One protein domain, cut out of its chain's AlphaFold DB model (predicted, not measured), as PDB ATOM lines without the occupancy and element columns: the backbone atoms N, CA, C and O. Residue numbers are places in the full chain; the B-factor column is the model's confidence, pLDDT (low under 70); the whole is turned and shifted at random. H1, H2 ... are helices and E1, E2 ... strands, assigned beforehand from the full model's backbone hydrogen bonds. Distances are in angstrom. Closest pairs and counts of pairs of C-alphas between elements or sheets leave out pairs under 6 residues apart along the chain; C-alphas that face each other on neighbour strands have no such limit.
ATOM      1  N   HIS A  18      31.437  26.071  15.523       63.16
ATOM      2  CA  HIS A  18      30.255  25.715  16.325       63.16
ATOM      3  C   HIS A  18      28.939  26.362  15.849       63.16
ATOM      4  O   HIS A  18      27.875  25.954  16.298       63.16
ATOM      5  N   LEU A  19      29.001  27.377  14.977       66.06
ATOM      6  CA  LEU A  19      27.822  28.009  14.372       66.06
ATOM      7  C   LEU A  19      27.473  27.422  13.000       66.06
ATOM      8  O   LEU A  19      26.402  27.704  12.478       66.06
ATOM      9  N   THR A  20      28.382  26.666  12.380       65.75
ATOM     10  CA  THR A  20      28.263  26.260  10.966       65.75
ATOM     11  C   THR A  20      28.417  24.759  10.738       65.75
ATOM     12  O   THR A  20      28.044  24.271   9.673       65.75
ATOM     13  N   LEU A  21      28.928  24.012  11.723       62.12
ATOM     14  CA  LEU A  21      29.061  22.559  11.679       62.12
ATOM     15  C   LEU A  21      28.016  21.890  12.589       62.12
ATOM     16  O   LEU A  21      27.754  22.404  13.677       62.12
ATOM     17  N   PRO A  22      27.442  20.745  12.174       56.81
ATOM     18  CA  PRO A  22      26.558  19.946  13.012       56.81
ATOM     19  C   PRO A  22      27.302  19.450  14.254       56.81
ATOM     20  O   PRO A  22      28.465  19.045  14.192       56.81
ATOM     21  N   THR A  23      26.615  19.470  15.387       57.41
ATOM     22  CA  THR A  23      27.061  18.832  16.622       57.41
ATOM     23  C   THR A  23      26.742  17.336  16.590       57.41
ATOM     24  O   THR A  23      25.959  16.870  15.764       57.41
ATOM     25  N   MET A  24      27.311  16.561  17.517       48.22
ATOM     26  CA  MET A  24      26.984  15.134  17.673       48.22
ATOM     27  C   MET A  24      25.466  14.891  17.823       48.22
ATOM     28  O   MET A  24      24.958  13.881  17.349       48.22
ATOM     29  N   TYR A  25      24.729  15.842  18.412       49.78
ATOM     30  CA  TYR A  25      23.273  15.776  18.598       49.78
ATOM     31  C   TYR A  25      22.463  16.106  17.334       49.78
ATOM     32  O   TYR A  25      21.269  15.818  17.275       49.78
ATOM     33  N   ASP A  26      23.111  16.690  16.325       53.16
ATOM     34  CA  ASP A  26      22.527  16.972  15.014       53.16
ATOM     35  C   ASP A  26      22.679  15.780  14.052       53.16
ATOM     36  O   ASP A  26      22.220  15.822  12.914       53.16
ATOM     37  N   LEU A  27      23.317  14.685  14.468       54.59
ATOM     38  CA  LEU A  27      23.389  13.472  13.659       54.59
ATOM     39  C   LEU A  27      22.203  12.557  14.003       54.59
ATOM     40  O   LEU A  27      21.958  12.290  15.181       54.59
ATOM     41  N   PRO A  28      21.428  12.068  13.013       48.31
ATOM     42  CA  PRO A  28      20.382  11.094  13.293       48.31
ATOM     43  C   PRO A  28      21.019   9.836  13.890       48.31
ATOM     44  O   PRO A  28      21.969   9.304  13.318       48.31
ATOM     45  N   SER A  29      20.481   9.356  15.018       50.94
ATOM     46  CA  SER A  29      20.893   8.070  15.591       50.94
ATOM     47  C   SER A  29      20.819   6.987  14.514       50.94
ATOM     48  O   SER A  29      19.801   6.859  13.825       50.94
ATOM     49  N   GLU A  30      21.895   6.213  14.358       54.50
ATOM     50  CA  GLU A  30      21.951   5.150  13.352       54.50
ATOM     51  C   GLU A  30      20.954   4.018  13.650       54.50
ATOM     52  O   GLU A  30      20.609   3.259  12.742       54.50
ATOM     53  N   ASN A  31      20.429   3.938  14.881       55.50
ATOM     54  CA  ASN A  31      19.434   2.948  15.276       55.50
ATOM     55  C   ASN A  31      18.381   3.516  16.258       55.50
ATOM     56  O   ASN A  31      18.519   3.401  17.473       55.50
ATOM     57  N   PRO A  32      17.273   4.095  15.757       53.16
ATOM     58  CA  PRO A  32      16.232   4.692  16.599       53.16
ATOM     59  C   PRO A  32      15.406   3.686  17.430       53.16
ATOM     60  O   PRO A  32      14.530   4.109  18.182       53.16
ATOM     61  N   LEU A  33      15.644   2.377  17.286       51.66
ATOM     62  CA  LEU A  33      14.929   1.300  17.989       51.66
ATOM     63  C   LEU A  33      15.783   0.600  19.052       51.66
ATOM     64  O   LEU A  33      15.384  -0.449  19.559       51.66
ATOM     65  N   GLU A  34      16.962   1.132  19.361       55.94
ATOM     66  CA  GLU A  34      17.907   0.468  20.245       55.94
ATOM     67  C   GLU A  34      17.339   0.350  21.676       55.94
ATOM     68  O   GLU A  34      17.049   1.366  22.319       55.94
ATOM     69  N   PRO A  35      17.119  -0.875  22.195       52.91
ATOM     70  CA  PRO A  35      16.698  -1.063  23.572       52.91
ATOM     71  C   PRO A  35      17.847  -0.596  24.460       52.91
ATOM     72  O   PRO A  35      18.935  -1.173  24.419       52.91
ATOM     73  N   GLY A  36      17.610   0.467  25.227       51.78
ATOM     74  CA  GLY A  36      18.607   1.066  26.101       51.78
ATOM     75  C   GLY A  36      19.136   0.061  27.122       51.78
ATOM     76  O   GLY A  36      18.564  -0.111  28.197       51.78
ATOM     77  N   LEU A  37      20.275  -0.560  26.816       54.34
ATOM     78  CA  LEU A  37      21.270  -0.762  27.858       54.34
ATOM     79  C   LEU A  37      21.646   0.626  28.405       54.34
ATOM     80  O   LEU A  37      21.499   1.617  27.684       54.34
ATOM     81  N   PRO A  38      22.133   0.735  29.651       57.09
ATOM     82  CA  PRO A  38      22.794   1.957  30.074       57.09
ATOM     83  C   PRO A  38      23.842   2.318  29.015       57.09
ATOM     84  O   PRO A  38      24.625   1.455  28.603       57.09
ATOM     85  N   ASP A  39      23.814   3.566  28.550       63.38
ATOM     86  CA  ASP A  39      24.691   4.121  27.505       63.38
ATOM     87  C   ASP A  39      26.192   3.845  27.762       63.38
ATOM     88  O   ASP A  39      27.029   3.821  26.864       63.38
ATOM     89  N   ASP A  40      26.521   3.497  29.003       75.12
ATOM     90  CA  ASP A  40      27.794   2.971  29.474       75.12
ATOM     91  C   ASP A  40      28.431   1.895  28.577       75.12
ATOM     92  O   ASP A  40      29.658   1.840  28.502       75.12
ATOM     93  N   PHE A  41      27.669   1.041  27.877       79.50
ATOM     94  CA  PHE A  41      28.281   0.064  26.959       79.50
ATOM     95  C   PHE A  41      29.022   0.742  25.798       79.50
ATOM     96  O   PHE A  41      30.155   0.350  25.491       79.50
ATOM     97  N   HIS A  42      28.419   1.772  25.193       78.69
ATOM     98  CA  HIS A  42      29.032   2.543  24.109       78.69
ATOM     99  C   HIS A  42      30.325   3.218  24.559       78.69
ATOM    100  O   HIS A  42      31.245   3.380  23.763       78.69
ATOM    101  N   TYR A  43      30.434   3.539  25.846       84.38
ATOM    102  CA  TYR A  43      31.653   4.064  26.440       84.38
ATOM    103  C   TYR A  43      32.672   2.963  26.796       84.38
ATOM    104  O   TYR A  43      33.861   3.059  26.473       84.38
ATOM    105  N   PHE A  44      32.233   1.888  27.454       90.56
ATOM    106  CA  PHE A  44      33.122   0.868  28.005       90.56
ATOM    107  C   PHE A  44      33.702  -0.080  26.961       90.56
ATOM    108  O   PHE A  44      34.869  -0.450  27.088       90.56
ATOM    109  N   GLN A  45      32.950  -0.457  25.925       92.56
ATOM    110  CA  GLN A  45      33.456  -1.349  24.880       92.56
ATOM    111  C   GLN A  45      34.679  -0.770  24.141       92.56
ATOM    112  O   GLN A  45      35.700  -1.463  24.056       92.56
ATOM    113  N   PRO A  46      34.656   0.473  23.624       92.50
ATOM    114  CA  PRO A  46      35.837   1.034  22.977       92.50
ATOM    115  C   PRO A  46      36.946   1.369  23.984       92.50
ATOM    116  O   PRO A  46      38.125   1.229  23.651       92.50
ATOM    117  N   LEU A  47      36.610   1.734  25.230       92.81
ATOM    118  CA  LEU A  47      37.608   1.909  26.288       92.81
ATOM    119  C   LEU A  47      38.373   0.607  26.562       92.81
ATOM    120  O   LEU A  47      39.599   0.626  26.651       92.81
ATOM    121  N   LEU A  48      37.670  -0.520  26.665       94.25
ATOM    122  CA  LEU A  48      38.268  -1.832  26.898       94.25
ATOM    123  C   LEU A  48      39.223  -2.225  25.767       94.25
ATOM    124  O   LEU A  48      40.357  -2.635  26.034       94.25
ATOM    125  N   LEU A  49      38.801  -2.032  24.514       95.12
ATOM    126  CA  LEU A  49      39.657  -2.259  23.349       95.12
ATOM    127  C   LEU A  49      40.893  -1.362  23.391       95.12
ATOM    128  O   LEU A  49      41.998  -1.857  23.203       95.12
ATOM    129  N   ARG A  50      40.744  -0.073  23.710       93.06
ATOM    130  CA  ARG A  50      41.878   0.855  23.829       93.06
ATOM    131  C   ARG A  50      42.856   0.447  24.936       93.06
ATOM    132  O   ARG A  50      44.063   0.502  24.725       93.06
ATOM    133  N   LEU A  51      42.364   0.047  26.109       92.38
ATOM    134  CA  LEU A  51      43.204  -0.347  27.253       92.38
ATOM    135  C   LEU A  51      43.985  -1.645  27.009       92.38
ATOM    136  O   LEU A  51      45.041  -1.861  27.610       92.38
ATOM    137  N   THR A  52      43.460  -2.510  26.146       93.88
ATOM    138  CA  THR A  52      44.046  -3.817  25.818       93.88
ATOM    139  C   THR A  52      44.739  -3.831  24.455       93.88
ATOM    140  O   THR A  52      45.335  -4.836  24.087       93.88
ATOM    141  N   PHE A  53      44.738  -2.712  23.725       94.06
ATOM    142  CA  PHE A  53      45.396  -2.604  22.430       94.06
ATOM    143  C   PHE A  53      46.918  -2.533  22.588       94.06
ATOM    144  O   PHE A  53      47.487  -1.491  22.918       94.06
ATOM    145  N   GLN A  54      47.583  -3.668  22.384       91.56
ATOM    146  CA  GLN A  54      49.032  -3.815  22.525       91.56
ATOM    147  C   GLN A  54      49.599  -4.555  21.304       91.56
ATOM    148  O   GLN A  54      49.978  -5.718  21.441       91.56
ATOM    149  N   PRO A  55      49.654  -3.918  20.115       91.69
ATOM    150  CA  PRO A  55      50.225  -4.551  18.931       91.69
ATOM    151  C   PRO A  55      51.682  -4.942  19.190       91.69
ATOM    152  O   PRO A  55      52.454  -4.169  19.767       91.69
ATOM    153  N   THR A  56      52.045  -6.163  18.804       85.94
ATOM    154  CA  THR A  56      53.339  -6.778  19.153       85.94
ATOM    155  C   THR A  56      54.420  -6.509  18.108       85.94
ATOM    156  O   THR A  56      55.607  -6.532  18.422       85.94
ATOM    157  N   ASN A  57      54.012  -6.200  16.880       89.38
ATOM    158  CA  ASN A  57      54.878  -5.989  15.721       89.38
ATOM    159  C   ASN A  57      55.028  -4.507  15.316       89.38
ATOM    160  O   ASN A  57      55.674  -4.215  14.311       89.38
ATOM    161  N   TRP A  58      54.485  -3.568  16.102       89.06
ATOM    162  CA  TRP A  58      54.629  -2.124  15.881       89.06
ATOM    163  C   TRP A  58      55.400  -1.441  17.008       89.06
ATOM    164  O   TRP A  58      55.253  -1.772  18.186       89.06
ATOM    165  N   ASN A  59      56.175  -0.410  16.656       88.56
ATOM    166  CA  ASN A  59      56.692   0.524  17.650       88.56
ATOM    167  C   ASN A  59      55.518   1.314  18.249       88.56
ATOM    168  O   ASN A  59      54.813   2.012  17.524       88.56
ATOM    169  N   ARG A  60      55.338   1.231  19.572       83.69
ATOM    170  CA  ARG A  60      54.240   1.886  20.298       83.69
ATOM    171  C   ARG A  60      54.214   3.405  20.124       83.69
ATOM    172  O   ARG A  60      53.129   3.970  20.121       83.69
ATOM    173  N   ASP A  61      55.364   4.041  19.905       87.62
ATOM    174  CA  ASP A  61      55.447   5.492  19.673       87.62
ATOM    175  C   ASP A  61      54.895   5.911  18.299       87.62
ATOM    176  O   ASP A  61      54.637   7.088  18.056       87.62
ATOM    177  N   LEU A  62      54.703   4.947  17.394       88.00
ATOM    178  CA  LEU A  62      54.131   5.147  16.060       88.00
ATOM    179  C   LEU A  62      52.668   4.698  15.974       88.00
ATOM    180  O   LEU A  62      52.074   4.737  14.898       88.00
ATOM    181  N   VAL A  63      52.087   4.255  17.089       88.56
ATOM    182  CA  VAL A  63      50.724   3.734  17.142       88.56
ATOM    183  C   VAL A  63      49.831   4.733  17.861       88.56
ATOM    184  O   VAL A  63      50.023   5.045  19.033       88.56
ATOM    185  N   TYR A  64      48.798   5.192  17.161       87.50
ATOM    186  CA  TYR A  64      47.729   5.988  17.745       87.50
ATOM    187  C   TYR A  64      46.455   5.148  17.858       87.50
ATOM    188  O   TYR A  64      46.051   4.487  16.905       87.50
ATOM    189  N   SER A  65      45.817   5.190  19.028       88.81
ATOM    190  CA  SER A  65      44.537   4.533  19.286       88.81
ATOM    191  C   SER A  65      43.561   5.540  19.879       88.81
ATOM    192  O   SER A  65      43.877   6.236  20.848       88.81
ATOM    193  N   ALA A  66      42.370   5.606  19.295       85.62
ATOM    194  CA  ALA A  66      41.289   6.473  19.728       85.62
ATOM    195  C   ALA A  66      39.972   5.699  19.785       85.62
ATOM    196  O   ALA A  66      39.790   4.691  19.107       85.62
ATOM    197  N   ALA A  67      39.068   6.205  20.613       83.94
ATOM    198  CA  ALA A  67      37.684   5.778  20.732       83.94
ATOM    199  C   ALA A  67      36.804   6.980  20.377       83.94
ATOM    200  O   ALA A  67      37.221   8.107  20.648       83.94
ATOM    201  N   ASP A  68      35.630   6.734  19.792       73.25
ATOM    202  CA  ASP A  68      34.670   7.784  19.411       73.25
ATOM    203  C   ASP A  68      35.293   8.899  18.538       73.25
ATOM    204  O   ASP A  68      35.131  10.102  18.751       73.25
ATOM    205  N   LEU A  69      36.115   8.483  17.566       74.44
ATOM    206  CA  LEU A  69      36.815   9.400  16.676       74.44
ATOM    207  C   LEU A  69      35.933   9.755  15.477       74.44
ATOM    208  O   LEU A  69      35.727   8.939  14.582       74.44
ATOM    209  N   ASN A  70      35.498  11.011  15.419       67.69
ATOM    210  CA  ASN A  70      34.819  11.567  14.256       67.69
ATOM    211  C   ASN A  70      35.841  12.255  13.336       67.69
ATOM    212  O   ASN A  70      36.464  13.248  13.714       67.69
ATOM    213  N   LEU A  71      36.028  11.718  12.127       64.19
ATOM    214  CA  LEU A  71      36.919  12.288  11.113       64.19
ATOM    215  C   LEU A  71      36.104  13.038  10.057       64.19
ATOM    216  O   LEU A  71      35.539  12.437   9.146       64.19
ATOM    217  N   TYR A  72      36.077  14.365  10.164       62.78
ATOM    218  CA  TYR A  72      35.470  15.239   9.161       62.78
ATOM    219  C   TYR A  72      36.516  15.611   8.111       62.78
ATOM    220  O   TYR A  72      37.442  16.371   8.391       62.78
ATOM    221  N   TYR A  73      36.389  15.058   6.906       59.09
ATOM    222  CA  TYR A  73      37.355  15.294   5.826       59.09
ATOM    223  C   TYR A  73      36.927  16.419   4.870       59.09
ATOM    224  O   TYR A  73      37.771  17.033   4.222       59.09
ATOM    225  N   ASP A  74      35.631  16.737   4.814       63.81
ATOM    226  CA  ASP A  74      35.100  17.798   3.961       63.81
ATOM    227  C   ASP A  74      34.340  18.849   4.778       63.81
ATOM    228  O   ASP A  74      33.262  18.599   5.317       63.81
ATOM    229  N   LYS A  75      34.894  20.065   4.822       63.41
ATOM    230  CA  LYS A  75      34.290  21.226   5.493       63.41
ATOM    231  C   LYS A  75      32.937  21.643   4.899       63.41
ATOM    232  O   LYS A  75      32.135  22.261   5.593       63.41
ATOM    233  N   ASN A  76      32.693  21.328   3.626       65.50
ATOM    234  CA  ASN A  76      31.445  21.629   2.929       65.50
ATOM    235  C   ASN A  76      30.424  20.489   3.079       65.50
ATOM    236  O   ASN A  76      29.234  20.708   2.873       65.50
ATOM    237  N   HIS A  77      30.873  19.295   3.479       63.75
ATOM    238  CA  HIS A  77      30.024  18.124   3.695       63.75
ATOM    239  C   HIS A  77      30.308  17.472   5.058       63.75
ATOM    240  O   HIS A  77      30.728  16.317   5.130       63.75
ATOM    241  N   PRO A  78      30.040  18.175   6.174       58.66
ATOM    242  CA  PRO A  78      30.362  17.688   7.518       58.66
ATOM    243  C   PRO A  78      29.539  16.465   7.946       58.66
ATOM    244  O   PRO A  78      29.841  15.832   8.946       58.66
ATOM    245  N   LEU A  79      28.500  16.103   7.191       54.03
ATOM    246  CA  LEU A  79      27.715  14.887   7.409       54.03
ATOM    247  C   LEU A  79      28.283  13.672   6.656       54.03
ATOM    248  O   LEU A  79      27.726  12.580   6.735       54.03
ATOM    249  N   TRP A  80      29.377  13.829   5.908       58.56
ATOM    250  CA  TRP A  80      30.065  12.718   5.255       58.56
ATOM    251  C   TRP A  80      31.046  12.087   6.241       58.56
ATOM    252  O   TRP A  80      32.249  12.319   6.181       58.56
ATOM    253  N   TYR A  81      30.506  11.302   7.173       52.31
ATOM    254  CA  TYR A  81      31.267  10.521   8.155       52.31
ATOM    255  C   TYR A  81      31.387   9.027   7.766       52.31
ATOM    256  O   TYR A  81      32.206   8.300   8.321       52.31
ATOM    257  N   LYS A  82      30.638   8.556   6.750       51.84
ATOM    258  CA  LYS A  82      30.714   7.182   6.197       51.84
ATOM    259  C   LYS A  82      31.810   7.055   5.134       51.84
ATOM    260  O   LYS A  82      31.544   6.993   3.939       51.84
ATOM    261  N   VAL A  83      33.056   7.087   5.599       60.62
ATOM    262  CA  VAL A  83      34.256   7.404   4.796       60.62
ATOM    263  C   VAL A  83      35.294   6.259   4.824       60.62
ATOM    264  O   VAL A  83      36.311   6.317   4.128       60.62
ATOM    265  N   TYR A  84      35.028   5.189   5.589       62.88
ATOM    266  CA  TYR A  84      35.977   4.101   5.870       62.88
ATOM    267  C   TYR A  84      36.496   3.382   4.617       62.88
ATOM    268  O   TYR A  84      37.702   3.201   4.489       62.88
ATOM    269  N   GLU A  85      35.615   3.038   3.674       60.97
ATOM    270  CA  GLU A  85      35.964   2.253   2.479       60.97
ATOM    271  C   GLU A  85      36.668   3.094   1.400       60.97
ATOM    272  O   GLU A  85      37.750   2.751   0.922       60.97
ATOM    273  N   HIS A  86      36.060   4.220   1.018       61.44
ATOM    274  CA  HIS A  86      36.453   4.957  -0.186       61.44
ATOM    275  C   HIS A  86      37.526   6.023   0.038       61.44
ATOM    276  O   HIS A  86      38.272   6.332  -0.890       61.44
ATOM    277  N   ILE A  87      37.619   6.595   1.241       66.00
ATOM    278  CA  ILE A  87      38.502   7.740   1.513       66.00
ATOM    279  C   ILE A  87      39.577   7.361   2.534       66.00
ATOM    280  O   ILE A  87      40.759   7.521   2.241       66.00
ATOM    281  N   LEU A  88      39.202   6.822   3.703       73.38
ATOM    282  CA  LEU A  88      40.184   6.411   4.721       73.38
ATOM    283  C   LEU A  88      40.879   5.095   4.364       73.38
ATOM    284  O   LEU A  88      42.009   4.873   4.790       73.38
ATOM    285  N   ARG A  89      40.207   4.240   3.582       78.88
ATOM    286  CA  ARG A  89      40.679   2.908   3.186       78.88
ATOM    287  C   ARG A  89      41.130   2.091   4.402       78.88
ATOM    288  O   ARG A  89      42.206   1.496   4.393       78.88
ATOM    289  N   VAL A  90      40.316   2.104   5.463       85.56
ATOM    290  CA  VAL A  90      40.634   1.407   6.718       85.56
ATOM    291  C   VAL A  90      40.696  -0.097   6.431       85.56
ATOM    292  O   VAL A  90      39.694  -0.633   5.955       85.56
ATOM    293  N   PRO A  91      41.821  -0.788   6.705       90.31
ATOM    294  CA  PRO A  91      41.987  -2.186   6.306       90.31
ATOM    295  C   PRO A  91      40.937  -3.121   6.901       90.31
ATOM    296  O   PRO A  91      40.422  -3.978   6.195       90.31
ATOM    297  N   TYR A  92      40.586  -2.914   8.171       91.44
ATOM    298  CA  TYR A  92      39.609  -3.717   8.897       91.44
ATOM    299  C   TYR A  92      38.408  -2.873   9.312       91.44
ATOM    300  O   TYR A  92      38.565  -1.816   9.924       91.44
ATOM    301  N   TYR A  93      37.209  -3.372   9.034       89.62
ATOM    302  CA  TYR A  93      35.954  -2.786   9.485       89.62
ATOM    303  C   TYR A  93      35.153  -3.839  10.244       89.62
ATOM    304  O   TYR A  93      34.827  -4.888   9.700       89.62
ATOM    305  N   ILE A  94      34.872  -3.595  11.524       91.50
ATOM    306  CA  ILE A  94      34.207  -4.562  12.400       91.50
ATOM    307  C   ILE A  94      32.945  -3.927  12.962       91.50
ATOM    308  O   ILE A  94      33.003  -2.882  13.606       91.50
ATOM    309  N   VAL A  95      31.813  -4.593  12.755       88.75
ATOM    310  CA  VAL A  95      30.532  -4.221  13.355       88.75
ATOM    311  C   VAL A  95      30.237  -5.193  14.488       88.75
ATOM    312  O   VAL A  95      30.088  -6.391  14.250       88.75
ATOM    313  N   PHE A  96      30.144  -4.686  15.718       89.06
ATOM    314  CA  PHE A  96      29.729  -5.484  16.868       89.06
ATOM    315  C   PHE A  96      28.292  -5.151  17.267       89.06
ATOM    316  O   PHE A  96      28.003  -4.088  17.810       89.06
ATOM    317  N   ILE A  97      27.395  -6.093  17.001       84.94
ATOM    318  CA  ILE A  97      25.976  -6.008  17.315       84.94
ATOM    319  C   ILE A  97      25.762  -6.552  18.730       84.94
ATOM    320  O   ILE A  97      25.451  -7.726  18.945       84.94
ATOM    321  N   TYR A  98      25.959  -5.682  19.715       82.75
ATOM    322  CA  TYR A  98      26.091  -6.065  21.120       82.75
ATOM    323  C   TYR A  98      24.833  -6.680  21.753       82.75
ATOM    324  O   TYR A  98      24.940  -7.366  22.766       82.75
ATOM    325  N   TYR A  99      23.637  -6.418  21.219       79.38
ATOM    326  CA  TYR A  99      22.375  -6.904  21.795       79.38
ATOM    327  C   TYR A  99      22.081  -8.369  21.437       79.38
ATOM    328  O   TYR A  99      21.349  -9.041  22.157       79.38
ATOM    329  N   ILE A 100      22.685  -8.879  20.360       84.81
ATOM    330  CA  ILE A 100      22.679 -10.306  19.990       84.81
ATOM    331  C   ILE A 100      24.076 -10.938  20.053       84.81
ATOM    332  O   ILE A 100      24.235 -12.106  19.717       84.81
ATOM    333  N   ASN A 101      25.080 -10.176  20.496       88.38
ATOM    334  CA  ASN A 101      26.489 -10.563  20.536       88.38
ATOM    335  C   ASN A 101      27.026 -11.087  19.187       88.38
ATOM    336  O   ASN A 101      27.820 -12.022  19.149       88.38
ATOM    337  N   GLU A 102      26.601 -10.483  18.076       88.69
ATOM    338  CA  GLU A 102      27.053 -10.863  16.734       88.69
ATOM    339  C   GLU A 102      28.175  -9.925  16.273       88.69
ATOM    340  O   GLU A 102      28.027  -8.704  16.315       88.69
ATOM    341  N   VAL A 103      29.297 -10.478  15.811       91.44
ATOM    342  CA  VAL A 103      30.417  -9.708  15.253       91.44
ATOM    343  C   VAL A 103      30.478  -9.949  13.749       91.44
ATOM    344  O   VAL A 103      30.531 -11.093  13.304       91.44
ATOM    345  N   LYS A 104      30.489  -8.868  12.967       89.56
ATOM    346  CA  LYS A 104      30.595  -8.895  11.502       89.56
ATOM    347  C   LYS A 104      31.883  -8.201  11.072       89.56
ATOM    348  O   LYS A 104      31.935  -6.969  11.096       89.56
ATOM    349  N   PRO A 105      32.929  -8.967  10.739       92.31
ATOM    350  CA  PRO A 105      34.194  -8.411  10.305       92.31
ATOM    351  C   PRO A 105      34.291  -8.332   8.781       92.31
ATOM    352  O   PRO A 105      33.836  -9.219   8.057       92.31
ATOM    353  N   TYR A 106      34.945  -7.279   8.313       89.56
ATOM    354  CA  TYR A 106      35.190  -7.013   6.907       89.56
ATOM    355  C   TYR A 106      36.633  -6.549   6.693       89.56
ATOM    356  O   TYR A 106      37.186  -5.831   7.532       89.56
ATOM    357  N   ILE A 107      37.235  -6.943   5.570       90.75
ATOM    358  CA  ILE A 107      38.569  -6.508   5.129       90.75
ATOM    359  C   ILE A 107      38.463  -5.769   3.804       90.75
ATOM    360  O   ILE A 107      37.668  -6.132   2.941       90.75
ATOM    361  N   LEU A 108      39.251  -4.711   3.646       85.75
ATOM    362  CA  LEU A 108      39.301  -3.946   2.409       85.75
ATOM    363  C   LEU A 108      40.152  -4.676   1.356       85.75
ATOM    364  O   LEU A 108      41.380  -4.703   1.454       85.75
ATOM    365  N   VAL A 109      39.517  -5.198   0.307       83.62
ATOM    366  CA  VAL A 109      40.162  -5.855  -0.842       83.62
ATOM    367  C   VAL A 109      39.802  -5.083  -2.101       83.62
ATOM    368  O   VAL A 109      38.644  -4.787  -2.355       83.62
ATOM    369  N   GLY A 110      40.794  -4.668  -2.891       79.25
ATOM    370  CA  GLY A 110      40.523  -3.993  -4.168       79.25
ATOM    371  C   GLY A 110      39.642  -2.733  -4.064       79.25
ATOM    372  O   GLY A 110      38.981  -2.372  -5.034       79.25
ATOM    373  N   GLY A 111      39.616  -2.064  -2.903       75.75
ATOM    374  CA  GLY A 111      38.818  -0.857  -2.663       75.75
ATOM    375  C   GLY A 111      37.368  -1.090  -2.229       75.75
ATOM    376  O   GLY A 111      36.616  -0.119  -2.213       75.75
ATOM    377  N   HIS A 112      36.993  -2.322  -1.881       78.19
ATOM    378  CA  HIS A 112      35.695  -2.663  -1.300       78.19
ATOM    379  C   HIS A 112      35.850  -3.623  -0.115       78.19
ATOM    380  O   HIS A 112      36.844  -4.340  -0.007       78.19
ATOM    381  N   TYR A 113      34.891  -3.605   0.801       83.75
ATOM    382  CA  TYR A 113      34.869  -4.466   1.972       83.75
ATOM    383  C   TYR A 113      34.305  -5.847   1.638       83.75
ATOM    384  O   TYR A 113      33.164  -5.987   1.200       83.75
ATOM    385  N   GLU A 114      35.092  -6.877   1.923       85.00
ATOM    386  CA  GLU A 114      34.686  -8.278   1.852       85.00
ATOM    387  C   GLU A 114      34.534  -8.850   3.264       85.00
ATOM    388  O   GLU A 114      35.335  -8.552   4.150       85.00
ATOM    389  N   ALA A 115      33.501  -9.664   3.493       87.81
ATOM    390  CA  ALA A 115      33.290 -10.313   4.785       87.81
ATOM    391  C   ALA A 115      34.403 -11.334   5.075       87.81
ATOM    392  O   ALA A 115      34.787 -12.109   4.198       87.81
ATOM    393  N   ILE A 116      34.882 -11.362   6.319       90.81
ATOM    394  CA  ILE A 116      35.928 -12.287   6.772       90.81
ATOM    395  C   ILE A 116      35.298 -13.363   7.656       90.81
ATOM    396  O   ILE A 116      34.394 -13.086   8.444       90.81
ATOM    397  N   ASN A 117      35.803 -14.590   7.564       91.19
ATOM    398  CA  ASN A 117      35.447 -15.643   8.510       91.19
ATOM    399  C   ASN A 117      36.354 -15.600   9.741       91.19
ATOM    400  O   ASN A 117      37.546 -15.309   9.641       91.19
ATOM    401  N   PHE A 118      35.797 -15.953  10.893       94.81
ATOM    402  CA  PHE A 118      36.595 -16.222  12.082       94.81
ATOM    403  C   PHE A 118      37.438 -17.491  11.904       94.81
ATOM    404  O   PHE A 118      37.091 -18.387  11.130       94.81
ATOM    405  N   ASN A 119      38.539 -17.571  12.645       94.31
ATOM    406  CA  ASN A 119      39.321 -18.790  12.783       94.31
ATOM    407  C   ASN A 119      38.557 -19.858  13.595       94.31
ATOM    408  O   ASN A 119      37.427 -19.642  14.044       94.31
ATOM    409  N   SER A 120      39.176 -21.028  13.787       93.38
ATOM    410  CA  SER A 120      38.575 -22.162  14.508       93.38
ATOM    411  C   SER A 120      38.130 -21.834  15.932       93.38
ATOM    412  O   SER A 120      37.228 -22.488  16.450       93.38
ATOM    413  N   ASP A 121      38.732 -20.816  16.542       93.81
ATOM    414  CA  ASP A 121      38.466 -20.412  17.917       93.81
ATOM    415  C   ASP A 121      37.477 -19.236  17.995       93.81
ATOM    416  O   ASP A 121      37.288 -18.650  19.062       93.81
ATOM    417  N   GLY A 122      36.864 -18.851  16.870       94.62
ATOM    418  CA  GLY A 122      35.907 -17.748  16.814       94.62
ATOM    419  C   GLY A 122      36.546 -16.358  16.901       94.62
ATOM    420  O   GLY A 122      35.871 -15.404  17.291       94.62
ATOM    421  N   ARG A 123      37.836 -16.221  16.557       96.31
ATOM    422  CA  ARG A 123      38.566 -14.940  16.552       96.31
ATOM    423  C   ARG A 123      38.925 -14.492  15.138       96.31
ATOM    424  O   ARG A 123      39.054 -15.297  14.221       96.31
ATOM    425  N   LEU A 124      39.040 -13.184  14.956       96.81
ATOM    426  CA  LEU A 124      39.510 -12.552  13.732       96.81
ATOM    427  C   LEU A 124      41.002 -12.279  13.875       96.81
ATOM    428  O   LEU A 124      41.391 -11.438  14.684       96.81
ATOM    429  N   ASP A 125      41.817 -12.945  13.071       96.19
ATOM    430  CA  ASP A 125      43.254 -12.700  13.060       96.19
ATOM    431  C   ASP A 125      43.574 -11.410  12.294       96.19
ATOM    432  O   ASP A 125      43.072 -11.171  11.193       96.19
ATOM    433  N   MET A 126      44.432 -10.579  12.886       95.19
ATOM    434  CA  MET A 126      44.988  -9.364  12.287       95.19
ATOM    435  C   MET A 126      46.522  -9.440  12.344       95.19
ATOM    436  O   MET A 126      47.149  -8.806  13.206       95.19
ATOM    437  N   PRO A 127      47.155 -10.246  11.469       93.31
ATOM    438  CA  PRO A 127      48.598 -10.487  11.501       93.31
ATOM    439  C   PRO A 127      49.436  -9.206  11.412       93.31
ATOM    440  O   PRO A 127      50.499  -9.116  12.022       93.31
ATOM    441  N   GLU A 128      48.937  -8.184  10.718       91.31
ATOM    442  CA  GLU A 128      49.557  -6.866  10.575       91.31
ATOM    443  C   GLU A 128      49.660  -6.127  11.905       91.31
ATOM    444  O   GLU A 128      50.521  -5.266  12.030       91.31
ATOM    445  N   LEU A 129      48.844  -6.466  12.904       91.94
ATOM    446  CA  LEU A 129      48.929  -5.938  14.270       91.94
ATOM    447  C   LEU A 129      49.587  -6.925  15.243       91.94
ATOM    448  O   LEU A 129      49.873  -6.561  16.387       91.94
ATOM    449  N   GLY A 130      49.819  -8.168  14.814       95.00
ATOM    450  CA  GLY A 130      50.259  -9.246  15.695       95.00
ATOM    451  C   GLY A 130      49.211  -9.598  16.756       95.00
ATOM    452  O   GLY A 130      49.575  -9.987  17.867       95.00
ATOM    453  N   LEU A 131      47.927  -9.410  16.431       96.25
ATOM    454  CA  LEU A 131      46.790  -9.555  17.341       96.25
ATOM    455  C   LEU A 131      45.665 -10.366  16.699       96.25
ATOM    456  O   LEU A 131      45.544 -10.418  15.476       96.25
ATOM    457  N   SER A 132      44.788 -10.917  17.532       97.19
ATOM    458  CA  SER A 132      43.468 -11.395  17.119       97.19
ATOM    459  C   SER A 132      42.361 -10.726  17.943       97.19
ATOM    460  O   SER A 132      42.591 -10.251  19.060       97.19
ATOM    461  N   LEU A 133      41.160 -10.626  17.378       97.69
ATOM    462  CA  LEU A 133      40.003  -9.963  17.980       97.69
ATOM    463  C   LEU A 133      38.859 -10.963  18.137       97.69
ATOM    464  O   LEU A 133      38.472 -11.614  17.171       97.69
ATOM    465  N   GLY A 134      38.289 -11.077  19.331       96.81
ATOM    466  CA  GLY A 134      37.221 -12.044  19.583       96.81
ATOM    467  C   GLY A 134      36.326 -11.664  20.745       96.81
ATOM    468  O   GLY A 134      36.591 -10.696  21.462       96.81
ATOM    469  N   LEU A 135      35.253 -12.432  20.918       96.62
ATOM    470  CA  LEU A 135      34.377 -12.293  22.073       96.62
ATOM    471  C   LEU A 135      34.978 -13.003  23.283       96.62
ATOM    472  O   LEU A 135      35.469 -14.125  23.193       96.62
ATOM    473  N   TRP A 136      34.905 -12.334  24.424       96.19
ATOM    474  CA  TRP A 136      35.341 -12.835  25.715       96.19
ATOM    475  C   TRP A 136      34.228 -12.633  26.737       96.19
ATOM    476  O   TRP A 136      33.659 -11.545  26.824       96.19
ATOM    477  N   GLU A 137      33.921 -13.673  27.506       95.06
ATOM    478  CA  GLU A 137      32.925 -13.619  28.573       95.06
ATOM    479  C   GLU A 137      33.580 -13.229  29.899       95.06
ATOM    480  O   GLU A 137      34.493 -13.908  30.373       95.06
ATOM    481  N   GLY A 138      33.094 -12.148  30.510       92.38
ATOM    482  CA  GLY A 138      33.479 -11.780  31.867       92.38
ATOM    483  C   GLY A 138      33.101 -10.358  32.269       92.38
ATOM    484  O   GLY A 138      32.358  -9.654  31.576       92.38
ATOM    485  N   ALA A 139      33.628  -9.941  33.420       91.19
ATOM    486  CA  ALA A 139      33.339  -8.650  34.029       91.19
ATOM    487  C   ALA A 139      34.269  -7.550  33.503       91.19
ATOM    488  O   ALA A 139      35.493  -7.667  33.582       91.19
ATOM    489  N   PHE A 140      33.707  -6.412  33.096       91.44
ATOM    490  CA  PHE A 140      34.464  -5.169  32.948       91.44
ATOM    491  C   PHE A 140      33.682  -4.006  33.554       91.44
ATOM    492  O   PHE A 140      32.496  -3.838  33.286       91.44
ATOM    493  N   ARG A 141      34.341  -3.225  34.425       89.31
ATOM    494  CA  ARG A 141      33.725  -2.107  35.172       89.31
ATOM    495  C   ARG A 141      32.407  -2.490  35.879       89.31
ATOM    496  O   ARG A 141      31.503  -1.675  35.995       89.31
ATOM    497  N   GLY A 142      32.329  -3.724  36.387       87.12
ATOM    498  CA  GLY A 142      31.168  -4.241  37.122       87.12
ATOM    499  C   GLY A 142      30.028  -4.775  36.247       87.12
ATOM    500  O   GLY A 142      28.961  -5.064  36.778       87.12
ATOM    501  N   ILE A 143      30.240  -4.902  34.934       86.88
ATOM    502  CA  ILE A 143      29.256  -5.437  33.990       86.88
ATOM    503  C   ILE A 143      29.763  -6.777  33.441       86.88
ATOM    504  O   ILE A 143      30.778  -6.821  32.740       86.88
ATOM    505  N   ASP A 144      29.035  -7.851  33.746       90.38
ATOM    506  CA  ASP A 144      29.265  -9.204  33.231       90.38
ATOM    507  C   ASP A 144      28.549  -9.407  31.895       90.38
ATOM    508  O   ASP A 144      27.322  -9.292  31.817       90.38
ATOM    509  N   ARG A 145      29.312  -9.682  30.831       91.31
ATOM    510  CA  ARG A 145      28.780  -9.951  29.484       91.31
ATOM    511  C   ARG A 145      29.856 -10.502  28.546       91.31
ATOM    512  O   ARG A 145      31.019 -10.638  28.918       91.31
ATOM    513  N   LEU A 146      29.465 -10.737  27.294       93.81
ATOM    514  CA  LEU A 146      30.401 -10.847  26.182       93.81
ATOM    515  C   LEU A 146      30.912  -9.457  25.783       93.81
ATOM    516  O   LEU A 146      30.127  -8.550  25.478       93.81
ATOM    517  N   TRP A 147      32.233  -9.325  25.783       94.62
ATOM    518  CA  TRP A 147      32.983  -8.150  25.360       94.62
ATOM    519  C   TRP A 147      33.847  -8.487  24.156       94.62
ATOM    520  O   TRP A 147      34.447  -9.558  24.101       94.62
ATOM    521  N   LEU A 148      33.997  -7.542  23.233       96.00
ATOM    522  CA  LEU A 148      35.039  -7.642  22.217       96.00
ATOM    523  C   LEU A 148      36.402  -7.338  22.871       96.00
ATOM    524  O   LEU A 148      36.559  -6.285  23.497       96.00
ATOM    525  N   ARG A 149      37.369  -8.258  22.759       96.56
ATOM    526  CA  ARG A 149      38.701  -8.189  23.397       96.56
ATOM    527  C   ARG A 149      39.818  -8.510  22.408       96.56
ATOM    528  O   ARG A 149      39.638  -9.306  21.487       96.56
ATOM    529  N   TRP A 150      40.984  -7.911  22.659       97.06
ATOM    530  CA  TRP A 150      42.233  -8.262  21.991       97.06
ATOM    531  C   TRP A 150      42.887  -9.483  22.634       97.06
ATOM    532  O   TRP A 150      42.964  -9.603  23.862       97.06
ATOM    533  N   PHE A 151      43.415 -10.339  21.774       97.12
ATOM    534  CA  PHE A 151      44.217 -11.503  22.103       97.12
ATOM    535  C   PHE A 151      45.526 -11.442  21.314       97.12
ATOM    536  O   PHE A 151      45.619 -10.752  20.293       97.12
ATOM    537  N   THR A 152      46.536 -12.181  21.756       96.06
ATOM    538  CA  THR A 152      47.692 -12.480  20.906       96.06
ATOM    539  C   THR A 152      47.261 -13.361  19.724       96.06
ATOM    540  O   THR A 152      46.134 -13.873  19.686       96.06
ATOM    541  N   LEU A 153      48.135 -13.545  18.731       95.38
ATOM    542  CA  LEU A 153      47.856 -14.477  17.628       95.38
ATOM    543  C   LEU A 153      47.776 -15.932  18.115       95.38
ATOM    544  O   LEU A 153      47.055 -16.740  17.541       95.38
ATOM    545  N   GLU A 154      48.453 -16.247  19.215       94.81
ATOM    546  CA  GLU A 154      48.433 -17.554  19.876       94.81
ATOM    547  C   GLU A 154      47.146 -17.785  20.688       94.81
ATOM    548  O   GLU A 154      46.906 -18.894  21.159       94.81
ATOM    549  N   GLY A 155      46.302 -16.758  20.837       94.25
ATOM    550  CA  GLY A 155      45.026 -16.839  21.547       94.25
ATOM    551  C   GLY A 155      45.090 -16.474  23.031       94.25
ATOM    552  O   GLY A 155      44.119 -16.707  23.750       94.25
ATOM    553  N   GLU A 156      46.184 -15.878  23.506       94.94
ATOM    554  CA  GLU A 156      46.285 -15.414  24.892       94.94
ATOM    555  C   GLU A 156      45.556 -14.079  25.083       94.94
ATOM    556  O   GLU A 156      45.709 -13.150  24.290       94.94
ATOM    557  N   LEU A 157      44.763 -13.954  26.151       95.31
ATOM    558  CA  LEU A 157      44.018 -12.728  26.445       95.31
ATOM    559  C   LEU A 157      44.972 -11.594  26.846       95.31
ATOM    560  O   LEU A 157      45.713 -11.706  27.824       95.31
ATOM    561  N   ILE A 158      44.895 -10.452  26.159       95.00
ATOM    562  CA  ILE A 158      45.711  -9.293  26.526       95.00
ATOM    563  C   ILE A 158      45.059  -8.568  27.692       95.00
ATOM    564  O   ILE A 158      43.978  -7.991  27.567       95.00
ATOM    565  N   LEU A 159      45.739  -8.591  28.835       92.56
ATOM    566  CA  LEU A 159      45.259  -7.971  30.063       92.56
ATOM    567  C   LEU A 159      45.507  -6.453  30.087       92.56
ATOM    568  O   LEU A 159      46.556  -5.972  29.629       92.56
TER     569      LEU A 159
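This is residues 18 to 159 of the 204 residues of an uncharacterized protein of Calothrix sp. NIES-4071 (UniProt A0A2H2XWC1). Two small sheets of three antiparallel strands, E1 to E3 and E4 to E6, stand next to each other with few contacts between them, and the helix H1 packs along the second sheet, over E6. Long stretches without a named element make much of the rest: residues 18 to 39 lead into H1, with 28 to 33 sticking out, and residues 53 to 83 make a long loop from H1 to the short H2, which only grazes the first sheet. The printed part has 142 residues, with 60 of them in named elements, under half; these run H1 H2 E1 E2 E3 E4 E5 E6, and the class is mixed, helices and strands. It is compact, with a radius of gyration of the C-alphas of 16.6 A, and spans 49 by 37 by 31 A.

H1, residues 40 to 52, is on the sheet of E4, residues 123 to 126, E5, residues 131 to 140, and E6, residues 143 to 152, in that order. Its height over the sheet is 7.7 A, and it runs along the strands, at 24 degrees to E6 on the local plane. The closest C-alphas of H1 and E6 are those of Leu 49 and Arg 149, 6.0 A apart. This sheet is a meander, each strand the antiparallel neighbour of the one before: N 124 and O 133 are 2.8 A apart in the hairpin E4 and E5, and N 136 and O 147 2.8 A in the hairpin E5 and E6, within hydrogen-bond range. E5 bends by 88 degrees at residue 137 and E6 by 67 degrees at residue 146. E1, residues 92 to 97, E2, residues 102 to 109, and E3, residues 112 to 115, make the other meander, only just strongly twisted, with C-alphas up to 4.2 A off its best plane. N 95 and O 104 are 2.9 A apart in the hairpin E1 and E2, and N 109 and O 112 2.8 A in the hairpin E2 and E3, within hydrogen-bond range. H2, residues 84 to 88, only grazes this sheet with its residues 84 to 86; its closest C-alpha pair with E3 is Glu 85 and His 112, 6.2 A. Between the sheets, E2 and E5 are near each other, and the closest C-alphas of E2 and E4, those of Pro 105 and Leu 124, are 7.6 A apart. H1 and H2 are apart. Of the O i to N i+4 pairs, 8 of 9 are within hydrogen-bond range in H1 and 0 of 1 in H2, where 0 of 2 O i to N i+3 pairs are.

H1 begins at C-alpha 40, (27.794, 2.971, 29.474), and is 18.0 A long. H2 is 4.9 A long. E1 begins at C-alpha 92, (39.609, -3.717, 8.897), and measures 16.2 A, E2 22.5 A, E3 10.1 A, E4 9.5 A and E5 20.4 A. E6, 23.7 A, ends at C-alpha 152, (47.692, -12.480, 20.906).

The C-alphas of Leu 19 and Ser 120, the two farthest apart, are 51.3 A apart. The printed part has no cut. The link from H1 to H2, 31 residues, is long. The mean pLDDT of the printed part is 80.9; residues 18 to 39 and 70 to 87 are under 70.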